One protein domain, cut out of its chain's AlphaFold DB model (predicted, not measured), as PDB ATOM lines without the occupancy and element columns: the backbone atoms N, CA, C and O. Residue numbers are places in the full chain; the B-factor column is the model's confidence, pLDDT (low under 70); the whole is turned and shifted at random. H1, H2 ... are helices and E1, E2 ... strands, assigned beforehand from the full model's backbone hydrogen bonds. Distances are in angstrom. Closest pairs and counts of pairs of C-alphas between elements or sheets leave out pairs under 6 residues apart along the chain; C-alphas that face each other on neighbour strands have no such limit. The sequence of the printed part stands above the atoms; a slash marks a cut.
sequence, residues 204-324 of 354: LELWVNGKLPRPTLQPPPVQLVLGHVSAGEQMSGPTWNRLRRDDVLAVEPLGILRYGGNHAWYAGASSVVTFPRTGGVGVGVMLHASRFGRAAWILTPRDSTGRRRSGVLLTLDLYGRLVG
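Overview. This is residues 204 to 324 of the 354 residues of an uncharacterized protein of Gemmatirosa kalamazoonesis (UniProt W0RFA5). Picture a narrow, closed barrel of six strands, E2, E3, E5, E6, E7 and E8, its wall lengthened at one end by E1 and E4 beside the first half of E5. The two short helices sit on its outside, H1 by E1 and H2 by E2, and loops at both ends draw the outline out to 56 by 23 by 23 A. You are reading 121 residues with two named helices and eight named strands, in the order H1, E1 to E8, H2; neighbour strands are antiparallel and the class is mostly strand. The whole is only just compact, close to loose, with a radius of gyration of the C-alphas of 16.1 A.

Along the chain. Find C-alpha 204 at (-1.431, 60.040, 33.751); from there H1 runs to residue 209, 8.6 A. After residues 210 to 221 come E1, residues 222 to 225, 9.9 A, and E2, residues 228 to 237, 25.6 A. Next read E3, residues 244 to 252, 22.5 A, and E4, residues 255 to 259, 13.6 A. E5, residues 266 to 276, is the longest strand at 27.2 A and begins at (-20.140, 58.947, 27.198). E6 is residues 282 to 289, 21.6 A; E7 is 293 to 299, 19.7 A; E8 is 310 to 316, 20.0 A. H2, residues 318 to 323, 8.6 A, ends at (-10.648, 64.178, 45.120).

Arrangement. Start with H1, which is on the barrel; its closest C-alphas to E1 are those of Asn 209 and Gln 223, 6.1 A. E1 pairs with E4, N 223 to O 257 at 2.9 A, and runs on into E2 at 70 degrees. In the hairpin E2 and E3, N 230 and O 250 are 2.8 A apart; E2 bends by 66 degrees at residue 231. E5 pairs with E4, N 258 to O 267 at 2.8 A, and farther along with E3, N 251 to O 273 at 2.8 A; E3 and E4 lie on one side of it, E6 on the other side. The meander E4 to E8, each strand the antiparallel neighbour of the one before, goes on through N 270 and O 286, 2.9 A, N 287 and O 295, 2.8 A, and N 296 and O 313, 2.9 A. The ring closes between E8 and E2, N 235 to O 312 at 2.8 A. H2 is on the barrel too, with Leu 318 and Ser 230 its closest C-alphas to E2, 6.1 A. H1 and H2 are apart, and in both every O i to N i+4 pair is within hydrogen-bond range.

Size, cuts and confidence. The two C-alphas farthest apart are those of Thr 216 and Thr 305, 56.7 A. The printed part has no cut, and its one long link is H1 to E1, 12 residues. Mean pLDDT of the printed part is 90.8; look for values under 70 at residues 318 to 321.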
ATOM      1  N   LEU A 204      -2.009  60.633  34.959       90.75
ATOM      2  CA  LEU A 204      -1.431  60.040  33.751       90.75
ATOM      3  C   LEU A 204      -2.394  60.124  32.558       90.75
ATOM      4  O   LEU A 204      -1.987  60.493  31.457       90.75
ATOM      5  N   GLU A 205      -3.674  59.827  32.780       93.44
ATOM      6  CA  GLU A 205      -4.712  59.944  31.757       93.44
ATOM      7  C   GLU A 205      -4.860  61.398  31.307       93.44
ATOM      8  O   GLU A 205      -4.912  61.646  30.108       93.44
ATOM      9  N   LEU A 206      -4.855  62.365  32.232       92.00
ATOM     10  CA  LEU A 206      -4.868  63.795  31.909       92.00
ATOM     11  C   LEU A 206      -3.690  64.182  31.011       92.00
ATOM     12  O   LEU A 206      -3.880  64.890  30.023       92.00
ATOM     13  N   TRP A 207      -2.484  63.700  31.323       93.81
ATOM     14  CA  TRP A 207      -1.290  63.990  30.531       93.81
ATOM     15  C   TRP A 207      -1.377  63.427  29.108       93.81
ATOM     16  O   TRP A 207      -1.052  64.133  28.153       93.81
ATOM     17  N   VAL A 208      -1.846  62.184  28.941       95.25
ATOM     18  CA  VAL A 208      -2.000  61.581  27.605       95.25
ATOM     19  C   VAL A 208      -3.141  62.238  26.832       95.25
ATOM     20  O   VAL A 208      -2.953  62.665  25.693       95.25
ATOM     21  N   ASN A 209      -4.314  62.369  27.451       94.56
ATOM     22  CA  ASN A 209      -5.492  62.954  26.812       94.56
ATOM     23  C   ASN A 209      -5.297  64.436  26.474       94.56
ATOM     24  O   ASN A 209      -5.830  64.909  25.474       94.56
ATOM     25  N   GLY A 210      -4.484  65.160  27.249       92.00
ATOM     26  CA  GLY A 210      -4.126  66.551  26.975       92.00
ATOM     27  C   GLY A 210      -3.341  66.751  25.676       92.00
ATOM     28  O   GLY A 210      -3.337  67.858  25.140       92.00
ATOM     29  N   LYS A 211      -2.710  65.694  25.147       94.19
ATOM     30  CA  LYS A 211      -1.965  65.718  23.878       94.19
ATOM     31  C   LYS A 211      -2.806  65.320  22.667       94.19
ATOM     32  O   LYS A 211      -2.325  65.424  21.541       94.19
ATOM     33  N   LEU A 212      -4.034  64.846  22.874       93.50
ATOM     34  CA  LEU A 212      -4.901  64.457  21.770       93.50
ATOM     35  C   LEU A 212      -5.431  65.702  21.043       93.50
ATOM     36  O   LEU A 212      -5.782  66.696  21.690       93.50
ATOM     37  N   PRO A 213      -5.515  65.669  19.701       90.94
ATOM     38  CA  PRO A 213      -6.074  66.775  18.939       90.94
ATOM     39  C   PRO A 213      -7.534  66.999  19.342       90.94
ATOM     40  O   PRO A 213      -8.333  66.063  19.403       90.94
ATOM     41  N   ARG A 214      -7.892  68.257  19.609       89.19
ATOM     42  CA  ARG A 214      -9.251  68.652  19.992       89.19
ATOM     43  C   ARG A 214      -9.614  70.027  19.432       89.19
ATOM     44  O   ARG A 214      -8.717  70.856  19.262       89.19
ATOM     45  N   PRO A 215     -10.907  70.294  19.180       85.38
ATOM     46  CA  PRO A 215     -11.359  71.634  18.836       85.38
ATOM     47  C   PRO A 215     -10.973  72.638  19.925       85.38
ATOM     48  O   PRO A 215     -11.068  72.350  21.122       85.38
ATOM     49  N   THR A 216     -10.545  73.828  19.507       82.56
ATOM     50  CA  THR A 216     -10.161  74.917  20.408       82.56
ATOM     51  C   THR A 216     -11.311  75.226  21.371       82.56
ATOM     52  O   THR A 216     -12.458  75.367  20.950       82.56
ATOM     53  N   LEU A 217     -10.998  75.313  22.668       87.19
ATOM     54  CA  LEU A 217     -11.933  75.573  23.773       87.19
ATOM     55  C   LEU A 217     -12.952  74.469  24.094       87.19
ATOM     56  O   LEU A 217     -13.674  74.634  25.069       87.19
ATOM     57  N   GLN A 218     -13.023  73.350  23.369       91.75
ATOM     58  CA  GLN A 218     -13.967  72.272  23.697       91.75
ATOM     59  C   GLN A 218     -13.322  71.170  24.556       91.75
ATOM     60  O   GLN A 218     -12.117  70.907  24.430       91.75
ATOM     61  N   PRO A 219     -14.101  70.487  25.418       93.06
ATOM     62  CA  PRO A 219     -13.632  69.265  26.056       93.06
ATOM     63  C   PRO A 219     -13.375  68.175  25.003       93.06
ATOM     64  O   PRO A 219     -13.978  68.192  23.923       93.06
ATOM     65  N   PRO A 220     -12.463  67.228  25.281       94.44
ATOM     66  CA  PRO A 220     -12.100  66.207  24.309       94.44
ATOM     67  C   PRO A 220     -13.331  65.357  23.929       94.44
ATOM     68  O   PRO A 220     -14.102  64.962  24.804       94.44
ATOM     69  N   PRO A 221     -13.563  65.075  22.633       95.81
ATOM     70  CA  PRO A 221     -14.681  64.231  22.198       95.81
ATOM     71  C   PRO A 221     -14.418  62.739  22.452       95.81
ATOM     72  O   PRO A 221     -15.342  61.926  22.449       95.81
ATOM     73  N   VAL A 222     -13.148  62.382  22.645       97.12
ATOM     74  CA  VAL A 222     -12.663  61.029  22.895       97.12
ATOM     75  C   VAL A 222     -11.665  61.086  24.038       97.12
ATOM     76  O   VAL A 222     -10.849  62.002  24.094       97.12
ATOM     77  N   GLN A 223     -11.723  60.098  24.921       96.94
ATOM     78  CA  GLN A 223     -10.792  59.940  26.026       96.94
ATOM     79  C   GLN A 223     -10.212  58.529  26.024       96.94
ATOM     80  O   GLN A 223     -10.938  57.546  25.891       96.94
ATOM     81  N   LEU A 224      -8.901  58.438  26.188       97.94
ATOM     82  CA  LEU A 224      -8.181  57.203  26.440       97.94
ATOM     83  C   LEU A 224      -8.193  56.907  27.939       97.94
ATOM     84  O   LEU A 224      -7.884  57.785  28.748       97.94
ATOM     85  N   VAL A 225      -8.540  55.670  28.280       97.06
ATOM     86  CA  VAL A 225      -8.456  55.128  29.641       97.06
ATOM     87  C   VAL A 225      -7.120  54.409  29.758       97.06
ATOM     88  O   VAL A 225      -6.839  53.534  28.937       97.06
ATOM     89  N   LEU A 226      -6.282  54.803  30.715       96.56
ATOM     90  CA  LEU A 226      -4.909  54.313  30.846       96.56
ATOM     91  C   LEU A 226      -4.534  54.103  32.309       96.56
ATOM     92  O   LEU A 226      -4.294  55.055  33.050       96.56
ATOM     93  N   GLY A 227      -4.435  52.832  32.699       95.06
ATOM     94  CA  GLY A 227      -4.081  52.441  34.062       95.06
ATOM     95  C   GLY A 227      -5.091  52.922  35.103       95.06
ATOM     96  O   GLY A 227      -4.701  53.252  36.221       95.06
ATOM     97  N   HIS A 228      -6.375  53.002  34.743       95.06
ATOM     98  CA  HIS A 228      -7.398  53.532  35.636       95.06
ATOM     99  C   HIS A 228      -7.690  52.550  36.767       95.06
ATOM    100  O   HIS A 228      -8.010  51.389  36.517       95.06
ATOM    101  N   VAL A 229      -7.595  53.006  38.013       92.38
ATOM    102  CA  VAL A 229      -7.811  52.167  39.193       92.38
ATOM    103  C   VAL A 229      -9.194  52.446  39.767       92.38
ATOM    104  O   VAL A 229      -9.536  53.590  40.057       92.38
ATOM    105  N   SER A 230      -9.984  51.396  39.968       91.69
ATOM    106  CA  SER A 230     -11.304  51.475  40.592       91.69
ATOM    107  C   SER A 230     -11.511  50.360  41.616       91.69
ATOM    108  O   SER A 230     -10.820  49.343  41.595       91.69
ATOM    109  N   ALA A 231     -12.462  50.547  42.530       89.69
ATOM    110  CA  ALA A 231     -12.948  49.472  43.389       89.69
ATOM    111  C   ALA A 231     -14.395  49.145  43.031       89.69
ATOM    112  O   ALA A 231     -15.169  50.008  42.598       89.69
ATOM    113  N   GLY A 232     -14.767  47.888  43.210       89.75
ATOM    114  CA  GLY A 232     -16.112  47.433  42.916       89.75
ATOM    115  C   GLY A 232     -16.431  46.096  43.544       89.75
ATOM    116  O   GLY A 232     -15.656  45.538  44.318       89.75
ATOM    117  N   GLU A 233     -17.594  45.592  43.163       92.25
ATOM    118  CA  GLU A 233     -18.114  44.311  43.610       92.25
ATOM    119  C   GLU A 233     -18.223  43.387  42.407       92.25
ATOM    120  O   GLU A 233     -18.852  43.714  41.395       92.25
ATOM    121  N   GLN A 234     -17.604  42.217  42.512       92.81
ATOM    122  CA  GLN A 234     -17.688  41.175  41.504       92.81
ATOM    123  C   GLN A 234     -18.640  40.086  41.975       92.81
ATOM    124  O   GLN A 234     -18.453  39.494  43.034       92.81
ATOM    125  N   MET A 235     -19.633  39.766  41.151       92.88
ATOM    126  CA  MET A 235     -20.459  38.577  41.317       92.88
ATOM    127  C   MET A 235     -19.895  37.476  40.427       92.88
ATOM    128  O   MET A 235     -19.912  37.591  39.201       92.88
ATOM    129  N   SER A 236     -19.367  36.408  41.025       90.94
ATOM    130  CA  SER A 236     -18.785  35.290  40.275       90.94
ATOM    131  C   SER A 236     -19.189  33.940  40.850       90.94
ATOM    132  O   SER A 236     -19.409  33.786  42.051       90.94
ATOM    133  N   GLY A 237     -19.309  32.942  39.982       85.69
ATOM    134  CA  GLY A 237     -19.737  31.606  40.372       85.69
ATOM    135  C   GLY A 237     -19.712  30.636  39.194       85.69
ATOM    136  O   GLY A 237     -19.654  31.062  38.045       85.69
ATOM    137  N   PRO A 238     -19.755  29.319  39.451       82.31
ATOM    138  CA  PRO A 238     -19.824  28.317  38.387       82.31
ATOM    139  C   PRO A 238     -21.183  28.313  37.664       82.31
ATOM    140  O   PRO A 238     -21.283  27.827  36.545       82.31
ATOM    141  N   THR A 239     -22.231  28.828  38.315       83.75
ATOM    142  CA  THR A 239     -23.618  28.883  37.828       83.75
ATOM    143  C   THR A 239     -24.311  30.117  38.405       83.75
ATOM    144  O   THR A 239     -23.975  30.514  39.523       83.75
ATOM    145  N   TRP A 240     -25.341  30.644  37.736       81.25
ATOM    146  CA  TRP A 240     -26.157  31.772  38.227       81.25
ATOM    147  C   TRP A 240     -26.732  31.567  39.641       81.25
ATOM    148  O   TRP A 240     -26.772  32.502  40.432       81.25
ATOM    149  N   ASN A 241     -27.071  30.329  40.015       86.44
ATOM    150  CA  ASN A 241     -27.604  30.000  41.348       86.44
ATOM    151  C   ASN A 241     -26.530  29.917  42.451       86.44
ATOM    152  O   ASN A 241     -26.834  29.601  43.598       86.44
ATOM    153  N   ARG A 242     -25.253  30.118  42.107       87.06
ATOM    154  CA  ARG A 242     -24.102  30.016  43.022       87.06
ATOM    155  C   ARG A 242     -23.156  31.201  42.851       87.06
ATOM    156  O   ARG A 242     -21.937  31.031  42.886       87.06
ATOM    157  N   LEU A 243     -23.718  32.381  42.614       89.75
ATOM    158  CA  LEU A 243     -22.952  33.616  42.576       89.75
ATOM    159  C   LEU A 243     -22.531  33.997  43.993       89.75
ATOM    160  O   LEU A 243     -23.340  34.025  44.919       89.75
ATOM    161  N   ARG A 244     -21.245  34.290  44.153       90.94
ATOM    162  CA  ARG A 244     -20.685  34.906  45.351       90.94
ATOM    163  C   ARG A 244     -20.271  36.322  44.997       90.94
ATOM    164  O   ARG A 244     -19.695  36.546  43.932       90.94
ATOM    165  N   ARG A 245     -20.585  37.249  45.894       93.31
ATOM    166  CA  ARG A 245     -20.085  38.620  45.855       93.31
ATOM    167  C   ARG A 245     -18.694  38.651  46.477       93.31
ATOM    168  O   ARG A 245     -18.494  38.045  47.526       93.31
ATOM    169  N   ASP A 246     -17.778  39.351  45.828       92.69
ATOM    170  CA  ASP A 246     -16.437  39.623  46.333       92.69
ATOM    171  C   ASP A 246     -16.080  41.093  46.101       92.69
ATOM    172  O   ASP A 246     -16.499  41.682  45.100       92.69
ATOM    173  N   ASP A 247     -15.310  41.665  47.019       93.38
ATOM    174  CA  ASP A 247     -14.771  43.014  46.880       93.38
ATOM    175  C   ASP A 247     -13.506  42.941  46.025       93.38
ATOM    176  O   ASP A 247     -12.629  42.094  46.237       93.38
ATOM    177  N   VAL A 248     -13.417  43.816  45.026       93.88
ATOM    178  CA  VAL A 248     -12.401  43.713  43.980       93.88
ATOM    179  C   VAL A 248     -11.759  45.064  43.711       93.88
ATOM    180  O   VAL A 248     -12.443  46.065  43.488       93.88
ATOM    181  N   LEU A 249     -10.427  45.068  43.657       94.62
ATOM    182  CA  LEU A 249      -9.663  46.139  43.028       94.62
ATOM    183  C   LEU A 249      -9.590  45.862  41.523       94.62
ATOM    184  O   LEU A 249      -9.172  44.780  41.111       94.62
ATOM    185  N   ALA A 250      -9.990  46.821  40.701       95.19
ATOM    186  CA  ALA A 250      -9.960  46.721  39.252       95.19
ATOM    187  C   ALA A 250      -8.984  47.746  38.666       95.19
ATOM    188  O   ALA A 250      -8.934  48.895  39.099       95.19
ATOM    189  N   VAL A 251      -8.215  47.321  37.670       96.12
ATOM    190  CA  VAL A 251      -7.284  48.159  36.915       96.12
ATOM    191  C   VAL A 251      -7.639  48.062  35.441       96.12
ATOM    192  O   VAL A 251      -7.714  46.964  34.895       96.12
ATOM    193  N   GLU A 252      -7.839  49.198  34.787       97.31
ATOM    194  CA  GLU A 252      -8.162  49.292  33.367       97.31
ATOM    195  C   GLU A 252      -6.921  49.762  32.596       97.31
ATOM    196  O   GLU A 252      -6.667  50.967  32.513       97.31
ATOM    197  N   PRO A 253      -6.083  48.843  32.074       96.94
ATOM    198  CA  PRO A 253      -4.802  49.229  31.489       96.94
ATOM    199  C   PRO A 253      -4.963  50.028  30.194       96.94
ATOM    200  O   PRO A 253      -4.181  50.944  29.957       96.94
ATOM    201  N   LEU A 254      -5.971  49.705  29.380       98.00
ATOM    202  CA  LEU A 254      -6.250  50.406  28.131       98.00
ATOM    203  C   LEU A 254      -7.744  50.404  27.816       98.00
ATOM    204  O   LEU A 254      -8.386  49.350  27.848       98.00
ATOM    205  N   GLY A 255      -8.269  51.558  27.420       97.75
ATOM    206  CA  GLY A 255      -9.620  51.705  26.900       97.75
ATOM    207  C   GLY A 255      -9.839  52.994  26.128       97.75
ATOM    208  O   GLY A 255      -8.959  53.851  26.033       97.75
ATOM    209  N   ILE A 256     -11.039  53.122  25.577       98.12
ATOM    210  CA  ILE A 256     -11.474  54.290  24.821       98.12
ATOM    211  C   ILE A 256     -12.918  54.635  25.171       98.12
ATOM    212  O   ILE A 256     -13.793  53.768  25.199       98.12
ATOM    213  N   LEU A 257     -13.163  55.920  25.406       97.75
ATOM    214  CA  LEU A 257     -14.471  56.505  25.660       97.75
ATOM    215  C   LEU A 257     -14.759  57.556  24.600       97.75
ATOM    216  O   LEU A 257     -13.894  58.360  24.256       97.75
ATOM    217  N   ARG A 258     -15.995  57.589  24.114       97.56
ATOM    218  CA  ARG A 258     -16.506  58.620  23.218       97.56
ATOM    219  C   ARG A 258     -17.619  59.391  23.909       97.56
ATOM    220  O   ARG A 258     -18.547  58.792  24.447       97.56
ATOM    221  N   TYR A 259     -17.537  60.712  23.847       96.88
ATOM    222  CA  TYR A 259     -18.521  61.621  24.418       96.88
ATOM    223  C   TYR A 259     -19.597  61.992  23.395       96.88
ATOM    224  O   TYR A 259     -19.331  62.116  22.195       96.88
ATOM    225  N   GLY A 260     -20.827  62.184  23.876       95.94
ATOM    226  CA  GLY A 260     -21.889  62.822  23.098       95.94
ATOM    227  C   GLY A 260     -21.563  64.293  22.800       95.94
ATOM    228  O   GLY A 260     -20.705  64.884  23.446       95.94
ATOM    229  N   GLY A 261     -22.271  64.913  21.848       92.88
ATOM    230  CA  GLY A 261     -21.932  66.260  21.353       92.88
ATOM    231  C   GLY A 261     -21.940  67.391  22.396       92.88
ATOM    232  O   GLY A 261     -21.246  68.384  22.215       92.88
ATOM    233  N   ASN A 262     -22.694  67.244  23.489       93.50
ATOM    234  CA  ASN A 262     -22.716  68.172  24.628       93.50
ATOM    235  C   ASN A 262     -22.049  67.595  25.891       93.50
ATOM    236  O   ASN A 262     -22.267  68.112  26.987       93.50
ATOM    237  N   HIS A 263     -21.347  66.466  25.755       95.56
ATOM    238  CA  HIS A 263     -20.653  65.745  26.826       95.56
ATOM    239  C   HIS A 263     -21.545  65.318  28.000       95.56
ATOM    240  O   HIS A 263     -21.051  64.951  29.063       95.56
ATOM    241  N   ALA A 264     -22.873  65.313  27.826       94.19
ATOM    242  CA  ALA A 264     -23.815  64.903  28.870       94.19
ATOM    243  C   ALA A 264     -23.794  63.391  29.147       94.19
ATOM    244  O   ALA A 264     -24.323  62.944  30.168       94.19
ATOM    245  N   TRP A 265     -23.214  62.616  28.233       95.06
ATOM    246  CA  TRP A 265     -23.011  61.181  28.329       95.06
ATOM    247  C   TRP A 265     -21.740  60.782  27.574       95.06
ATOM    248  O   TRP A 265     -21.264  61.512  26.699       95.06
ATOM    249  N   TYR A 266     -21.222  59.608  27.910       96.81
ATOM    250  CA  TYR A 266     -20.140  58.947  27.198       96.81
ATOM    251  C   TYR A 266     -20.446  57.458  27.078       96.81
ATOM    252  O   TYR A 266     -21.221  56.916  27.870       96.81
ATOM    253  N   ALA A 267     -19.850  56.803  26.093       97.50
ATOM    254  CA  ALA A 267     -19.875  55.357  25.966       97.50
ATOM    255  C   ALA A 267     -18.519  54.849  25.495       97.50
ATOM    256  O   ALA A 267     -17.805  55.544  24.769       97.50
ATOM    257  N   GLY A 268     -18.159  53.639  25.893       97.56
ATOM    258  CA  GLY A 268     -16.893  53.063  25.478       97.56
ATOM    259  C   GLY A 268     -16.607  51.721  26.113       97.56
ATOM    260  O   GLY A 268     -17.471  51.120  26.753       97.56
ATOM    261  N   ALA A 269     -15.382  51.261  25.914       98.12
ATOM    262  CA  ALA A 269     -14.924  49.998  26.451       98.12
ATOM    263  C   ALA A 269     -13.454  50.083  26.859       98.12
ATOM    264  O   ALA A 269     -12.657  50.785  26.230       98.12
ATOM    265  N   SER A 270     -13.098  49.334  27.892       98.19
ATOM    266  CA  SER A 270     -11.722  49.142  28.331       98.19
ATOM    267  C   SER A 270     -11.458  47.668  28.607       98.19
ATOM    268  O   SER A 270     -12.356  46.876  28.892       98.19
ATOM    269  N   SER A 271     -10.196  47.283  28.494       98.25
ATOM    270  CA  SER A 271      -9.706  46.062  29.124       98.25
ATOM    271  C   SER A 271      -9.684  46.262  30.638       98.25
ATOM    272  O   SER A 271      -9.454  47.375  31.107       98.25
ATOM    273  N   VAL A 272      -9.919  45.200  31.407       97.88
ATOM    274  CA  VAL A 272      -9.873  45.252  32.872       97.88
ATOM    275  C   VAL A 272      -9.153  44.036  33.443       97.88
ATOM    276  O   VAL A 272      -9.344  42.907  32.991       97.88
ATOM    277  N   VAL A 273      -8.332  44.280  34.459       97.81
ATOM    278  CA  VAL A 273      -7.703  43.280  35.320       97.81
ATOM    279  C   VAL A 273      -8.274  43.449  36.722       97.81
ATOM    280  O   VAL A 273      -8.375  44.561  37.229       97.81
ATOM    281  N   THR A 274      -8.673  42.351  37.343       97.12
ATOM    282  CA  THR A 274      -9.353  42.328  38.642       97.12
ATOM    283  C   THR A 274      -8.538  41.550  39.658       97.12
ATOM    284  O   THR A 274      -8.028  40.470  39.359       97.12
ATOM    285  N   PHE A 275      -8.453  42.088  40.867       96.00
ATOM    286  CA  PHE A 275      -7.756  41.514  42.009       96.00
ATOM    287  C   PHE A 275      -8.782  41.287  43.127       96.00
ATOM    288  O   PHE A 275      -8.951  42.152  43.993       96.00
ATOM    289  N   PRO A 276      -9.554  40.185  43.057       93.94
ATOM    290  CA  PRO A 276     -10.542  39.865  44.079       93.94
ATOM    291  C   PRO A 276      -9.867  39.487  45.397       93.94
ATOM    292  O   PRO A 276      -8.786  38.894  45.397       93.94
ATOM    293  N   ARG A 277     -10.517  39.782  46.530       92.75
ATOM    294  CA  ARG A 277     -10.016  39.376  47.853       92.75
ATOM    295  C   ARG A 277      -9.954  37.855  47.994       92.75
ATOM    296  O   ARG A 277      -9.057  37.334  48.655       92.75
ATOM    297  N   THR A 278     -10.903  37.143  47.386       86.88
ATOM    298  CA  THR A 278     -10.991  35.682  47.403       86.88
ATOM    299  C   THR A 278     -10.949  35.107  45.987       86.88
ATOM    300  O   THR A 278     -11.960  34.914  45.317       86.88
ATOM    301  N   GLY A 279      -9.755  34.760  45.512       86.38
ATOM    302  CA  GLY A 279      -9.594  34.064  44.236       86.38
ATOM    303  C   GLY A 279      -8.326  34.447  43.492       86.38
ATOM    304  O   GLY A 279      -7.446  35.114  44.025       86.38
ATOM    305  N   GLY A 280      -8.234  33.978  42.249       90.69
ATOM    306  CA  GLY A 280      -7.173  34.372  41.328       90.69
ATOM    307  C   GLY A 280      -7.509  35.663  40.583       90.69
ATOM    308  O   GLY A 280      -8.675  36.041  40.466       90.69
ATOM    309  N   VAL A 281      -6.475  36.296  40.031       95.81
ATOM    310  CA  VAL A 281      -6.591  37.476  39.162       95.81
ATOM    311  C   VAL A 281      -7.513  37.173  37.981       95.81
ATOM    312  O   VAL A 281      -7.340  36.157  37.312       95.81
ATOM    313  N   GLY A 282      -8.485  38.043  37.712       95.44
ATOM    314  CA  GLY A 282      -9.380  37.931  36.558       95.44
ATOM    315  C   GLY A 282      -9.045  38.950  35.472       95.44
ATOM    316  O   GLY A 282      -8.592  40.050  35.776       95.44
ATOM    317  N   VAL A 283      -9.307  38.612  34.210       97.56
ATOM    318  CA  VAL A 283      -9.153  39.525  33.064       97.56
ATOM    319  C   VAL A 283     -10.457  39.624  32.287       97.56
ATOM    320  O   VAL A 283     -11.209  38.653  32.205       97.56
ATOM    321  N   GLY A 284     -10.744  40.785  31.714       97.06
ATOM    322  CA  GLY A 284     -12.035  41.018  31.092       97.06
ATOM    323  C   GLY A 284     -12.124  42.271  30.242       97.06
ATOM    324  O   GLY A 284     -11.133  42.955  29.983       97.06
ATOM    325  N   VAL A 285     -13.356  42.565  29.838       97.88
ATOM    326  CA  VAL A 285     -13.728  43.794  29.135       97.88
ATOM    327  C   VAL A 285     -14.785  44.510  29.960       97.88
ATOM    328  O   VAL A 285     -15.778  43.897  30.357       97.88
ATOM    329  N   MET A 286     -14.567  45.795  30.211       97.44
ATOM    330  CA  MET A 286     -15.496  46.694  30.877       97.44
ATOM    331  C   MET A 286     -16.179  47.584  29.849       97.44
ATOM    332  O   MET A 286     -15.523  48.206  29.018       97.44
ATOM    333  N   LEU A 287     -17.503  47.645  29.919       97.19
ATOM    334  CA  LEU A 287     -18.321  48.576  29.164       97.19
ATOM    335  C   LEU A 287     -18.652  49.783  30.033       97.19
ATOM    336  O   LEU A 287     -19.033  49.662  31.202       97.19
ATOM    337  N   HIS A 288     -18.540  50.948  29.414       95.69
ATOM    338  CA  HIS A 288     -18.777  52.245  30.019       95.69
ATOM    339  C   HIS A 288     -20.013  52.863  29.386       95.69
ATOM    340  O   HIS A 288     -20.069  53.001  28.164       95.69
ATOM    341  N   ALA A 289     -20.995  53.244  30.202       92.00
ATOM    342  CA  ALA A 289     -22.227  53.864  29.729       92.00
ATOM    343  C   ALA A 289     -22.650  55.008  30.660       92.00
ATOM    344  O   ALA A 289     -23.490  54.855  31.552       92.00
ATOM    345  N   SER A 290     -22.094  56.194  30.408       88.75
ATOM    346  CA  SER A 290     -22.374  57.421  31.156       88.75
ATOM    347  C   SER A 290     -22.164  57.227  32.670       88.75
ATOM    348  O   SER A 290     -21.376  56.399  33.114       88.75
ATOM    349  N   ARG A 291     -22.897  57.986  33.485       78.88
ATOM    350  CA  ARG A 291     -22.941  57.854  34.947       78.88
ATOM    351  C   ARG A 291     -23.733  56.642  35.447       78.88
ATOM    352  O   ARG A 291     -23.797  56.441  36.656       78.88
ATOM    353  N   PHE A 292     -24.431  55.921  34.565       75.88
ATOM    354  CA  PHE A 292     -25.385  54.883  34.978       75.88
ATOM    355  C   PHE A 292     -24.696  53.642  35.532       75.88
ATOM    356  O   PHE A 292     -25.293  52.911  36.317       75.88
ATOM    357  N   GLY A 293     -23.435  53.435  35.175       78.69
ATOM    358  CA  GLY A 293     -22.620  52.388  35.749       78.69
ATOM    359  C   GLY A 293     -21.590  51.888  34.760       78.69
ATOM    360  O   GLY A 293     -21.596  52.220  33.573       78.69
ATOM    361  N   ARG A 294     -20.696  51.070  35.293       91.12
ATOM    362  CA  ARG A 294     -19.675  50.363  34.537       91.12
ATOM    363  C   ARG A 294     -19.842  48.895  34.852       91.12
ATOM    364  O   ARG A 294     -19.914  48.523  36.025       91.12
ATOM    365  N   ALA A 295     -19.962  48.098  33.805       94.19
ATOM    366  CA  ALA A 295     -20.179  46.668  33.915       94.19
ATOM    367  C   ALA A 295     -19.084  45.958  33.137       94.19
ATOM    368  O   ALA A 295     -18.843  46.284  31.976       94.19
ATOM    369  N   ALA A 296     -18.422  44.991  33.761       94.81
ATOM    370  CA  ALA A 296     -17.403  44.203  33.092       94.81
ATOM    371  C   ALA A 296     -17.718  42.717  33.122       94.81
ATOM    372  O   ALA A 296     -18.235  42.195  34.109       94.81
ATOM    373  N   TRP A 297     -17.356  42.039  32.038       96.62
ATOM    374  CA  TRP A 297     -17.334  40.588  31.974       96.62
ATOM    375  C   TRP A 297     -15.926  40.098  32.287       96.62
ATOM    376  O   TRP A 297     -14.988  40.401  31.547       96.62
ATOM    377  N   ILE A 298     -15.784  39.343  33.374       96.31
ATOM    378  CA  ILE A 298     -14.500  38.879  33.899       96.31
ATOM    379  C   ILE A 298     -14.363  37.376  33.689       96.31
ATOM    380  O   ILE A 298     -15.277  36.600  33.970       96.31
ATOM    381  N   LEU A 299     -13.187  36.956  33.235       94.31
ATOM    382  CA  LEU A 299     -12.774  35.568  33.126       94.31
ATOM    383  C   LEU A 299     -11.618  35.325  34.093       94.31
ATOM    384  O   LEU A 299     -10.558  35.938  33.965       94.31
ATOM    385  N   THR A 300     -11.793  34.400  35.032       92.25
ATOM    386  CA  THR A 300     -10.696  33.971  35.906       92.25
ATOM    387  C   THR A 300      -9.984  32.753  35.309       92.25
ATOM    388  O   THR A 300     -10.605  31.971  34.574       92.25
ATOM    389  N   PRO A 301      -8.692  32.544  35.618       89.38
ATOM    390  CA  PRO A 301      -7.999  31.287  35.373       89.38
ATOM    391  C   PRO A 301      -8.734  30.098  36.002       89.38
ATOM    392  O   PRO A 301      -9.598  30.261  36.871       89.38
ATOM    393  N   ARG A 302      -8.387  28.891  35.548       88.88
ATOM    394  CA  ARG A 302      -8.876  27.655  36.169       88.88
ATOM    395  C   ARG A 302      -8.331  27.558  37.594       88.88
ATOM    396  O   ARG A 302      -7.144  27.787  37.809       88.88
ATOM    397  N   ASP A 303      -9.202  27.237  38.544       85.94
ATOM    398  CA  ASP A 303      -8.795  26.969  39.926       85.94
ATOM    399  C   ASP A 303      -8.110  25.593  40.061       85.94
ATOM    400  O   ASP A 303      -7.969  24.854  39.083       85.94
ATOM    401  N   SER A 304      -7.694  25.225  41.277       87.31
ATOM    402  CA  SER A 304      -7.084  23.917  41.573       87.31
ATOM    403  C   SER A 304      -7.988  22.724  41.239       87.31
ATOM    404  O   SER A 304      -7.503  21.604  41.122       87.31
ATOM    405  N   THR A 305      -9.292  22.952  41.039       86.94
ATOM    406  CA  THR A 305     -10.259  21.934  40.597       86.94
ATOM    407  C   THR A 305     -10.445  21.908  39.074       86.94
ATOM    408  O   THR A 305     -11.321  21.213  38.562       86.94
ATOM    409  N   GLY A 306      -9.648  22.681  38.329       87.31
ATOM    410  CA  GLY A 306      -9.704  22.786  36.872       87.31
ATOM    411  C   GLY A 306     -10.891  23.596  36.341       87.31
ATOM    412  O   GLY A 306     -11.087  23.676  35.125       87.31
ATOM    413  N   ARG A 307     -11.694  24.217  37.213       85.38
ATOM    414  CA  ARG A 307     -12.911  24.936  36.814       85.38
ATOM    415  C   ARG A 307     -12.607  26.396  36.519       85.38
ATOM    416  O   ARG A 307     -11.997  27.096  37.323       85.38
ATOM    417  N   ARG A 308     -13.071  26.869  35.360       85.75
ATOM    418  CA  ARG A 308     -13.066  28.294  35.004       85.75
ATOM    419  C   ARG A 308     -14.295  28.960  35.613       85.75
ATOM    420  O   ARG A 308     -15.376  28.373  35.584       85.75
ATOM    421  N   ARG A 309     -14.150  30.180  36.122       87.00
ATOM    422  CA  ARG A 309     -15.276  30.992  36.594       87.00
ATOM    423  C   ARG A 309     -15.369  32.239  35.726       87.00
ATOM    424  O   ARG A 309     -14.353  32.836  35.369       87.00
ATOM    425  N   SER A 310     -16.591  32.594  35.354       90.44
ATOM    426  CA  SER A 310     -16.901  33.909  34.810       90.44
ATOM    427  C   SER A 310     -17.631  34.724  35.866       90.44
ATOM    428  O   SER A 310     -18.256  34.180  36.783       90.44
ATOM    429  N   GLY A 311     -17.511  36.038  35.764       91.31
ATOM    430  CA  GLY A 311     -18.161  36.959  36.678       91.31
ATOM    431  C   GLY A 311     -18.592  38.231  35.981       91.31
ATOM    432  O   GLY A 311     -18.078  38.583  34.918       91.31
ATOM    433  N   VAL A 312     -19.530  38.916  36.619       94.06
ATOM    434  CA  VAL A 312     -19.908  40.281  36.274       94.06
ATOM    435  C   VAL A 312     -19.377  41.188  37.371       94.06
ATOM    436  O   VAL A 312     -19.606  40.941  38.555       94.06
ATOM    437  N   LEU A 313     -18.641  42.218  36.979       90.88
ATOM    438  CA  LEU A 313     -18.123  43.246  37.871       90.88
ATOM    439  C   LEU A 313     -18.938  44.521  37.683       90.88
ATOM    440  O   LEU A 313     -19.118  44.969  36.550       90.88
ATOM    441  N   LEU A 314     -19.367  45.120  38.790       90.12
ATOM    442  CA  LEU A 314     -19.933  46.464  38.826       90.12
ATOM    443  C   LEU A 314     -18.977  47.367  39.610       90.12
ATOM    444  O   LEU A 314     -18.644  47.067  40.758       90.12
ATOM    445  N   THR A 315     -18.515  48.463  39.003       85.12
ATOM    446  CA  THR A 315     -17.537  49.363  39.641       85.12
ATOM    447  C   THR A 315     -18.091  50.759  39.876       85.12
ATOM    448  O   THR A 315     -18.763  51.347  39.023       85.12
ATOM    449  N   LEU A 316     -17.699  51.358  41.002       78.31
ATOM    450  CA  LEU A 316     -17.920  52.774  41.304       78.31
ATOM    451  C   LEU A 316     -16.595  53.528  41.267       78.31
ATOM    452  O   LEU A 316     -15.537  52.993  41.593       78.31
ATOM    453  N   ASP A 317     -16.627  54.742  40.728       74.12
ATOM    454  CA  ASP A 317     -15.413  55.518  40.515       74.12
ATOM    455  C   ASP A 317     -15.050  56.184  41.841       74.12
ATOM    456  O   ASP A 317     -15.742  57.092  42.311       74.12
ATOM    457  N   LEU A 318     -14.008  55.660  42.487       65.94
ATOM    458  CA  LEU A 318     -13.549  56.161  43.774       65.94
ATOM    459  C   LEU A 318     -12.812  57.491  43.630       65.94
ATOM    460  O   LEU A 318     -12.947  58.345  44.503       65.94
ATOM    461  N   TYR A 319     -12.067  57.694  42.541       67.81
ATOM    462  CA  TYR A 319     -11.225  58.876  42.382       67.81
ATOM    463  C   TYR A 319     -12.076  60.146  42.310       67.81
ATOM    464  O   TYR A 319     -11.855  61.092  43.068       67.81
ATOM    465  N   GLY A 320     -13.132  60.129  41.490       64.75
ATOM    466  CA  GLY A 320     -14.071  61.249  41.396       64.75
ATOM    467  C   GLY A 320     -14.738  61.606  42.731       64.75
ATOM    468  O   GLY A 320     -14.970  62.784  43.006       64.75
ATOM    469  N   ARG A 321     -15.008  60.611  43.590       69.94
ATOM    470  CA  ARG A 321     -15.592  60.837  44.924       69.94
ATOM    471  C   ARG A 321     -14.582  61.366  45.938       69.94
ATOM    472  O   ARG A 321     -14.951  62.194  46.762       69.94
ATOM    473  N   LEU A 322     -13.341  60.887  45.895       72.38
ATOM    474  CA  LEU A 322     -12.324  61.214  46.895       72.38
ATOM    475  C   LEU A 322     -11.684  62.585  46.668       72.38
ATOM    476  O   LEU A 322     -11.394  63.283  47.632       72.38
ATOM    477  N   VAL A 323     -11.455  62.979  45.413       70.50
ATOM    478  CA  VAL A 323     -10.648  64.178  45.120       70.50
ATOM    479  C   VAL A 323     -11.487  65.461  45.078       70.50
ATOM    480  O   VAL A 323     -10.947  66.554  45.203       70.50
ATOM    481  N   GLY A 324     -12.814  65.374  44.923       71.12
ATOM    482  CA  GLY A 324     -13.697  66.549  44.993       71.12
ATOM    483  C   GLY A 324     -13.430  67.628  43.927       71.12
ATOM    484  O   GLY A 324     -13.926  68.746  44.050       71.12
TER     485      GLY A 324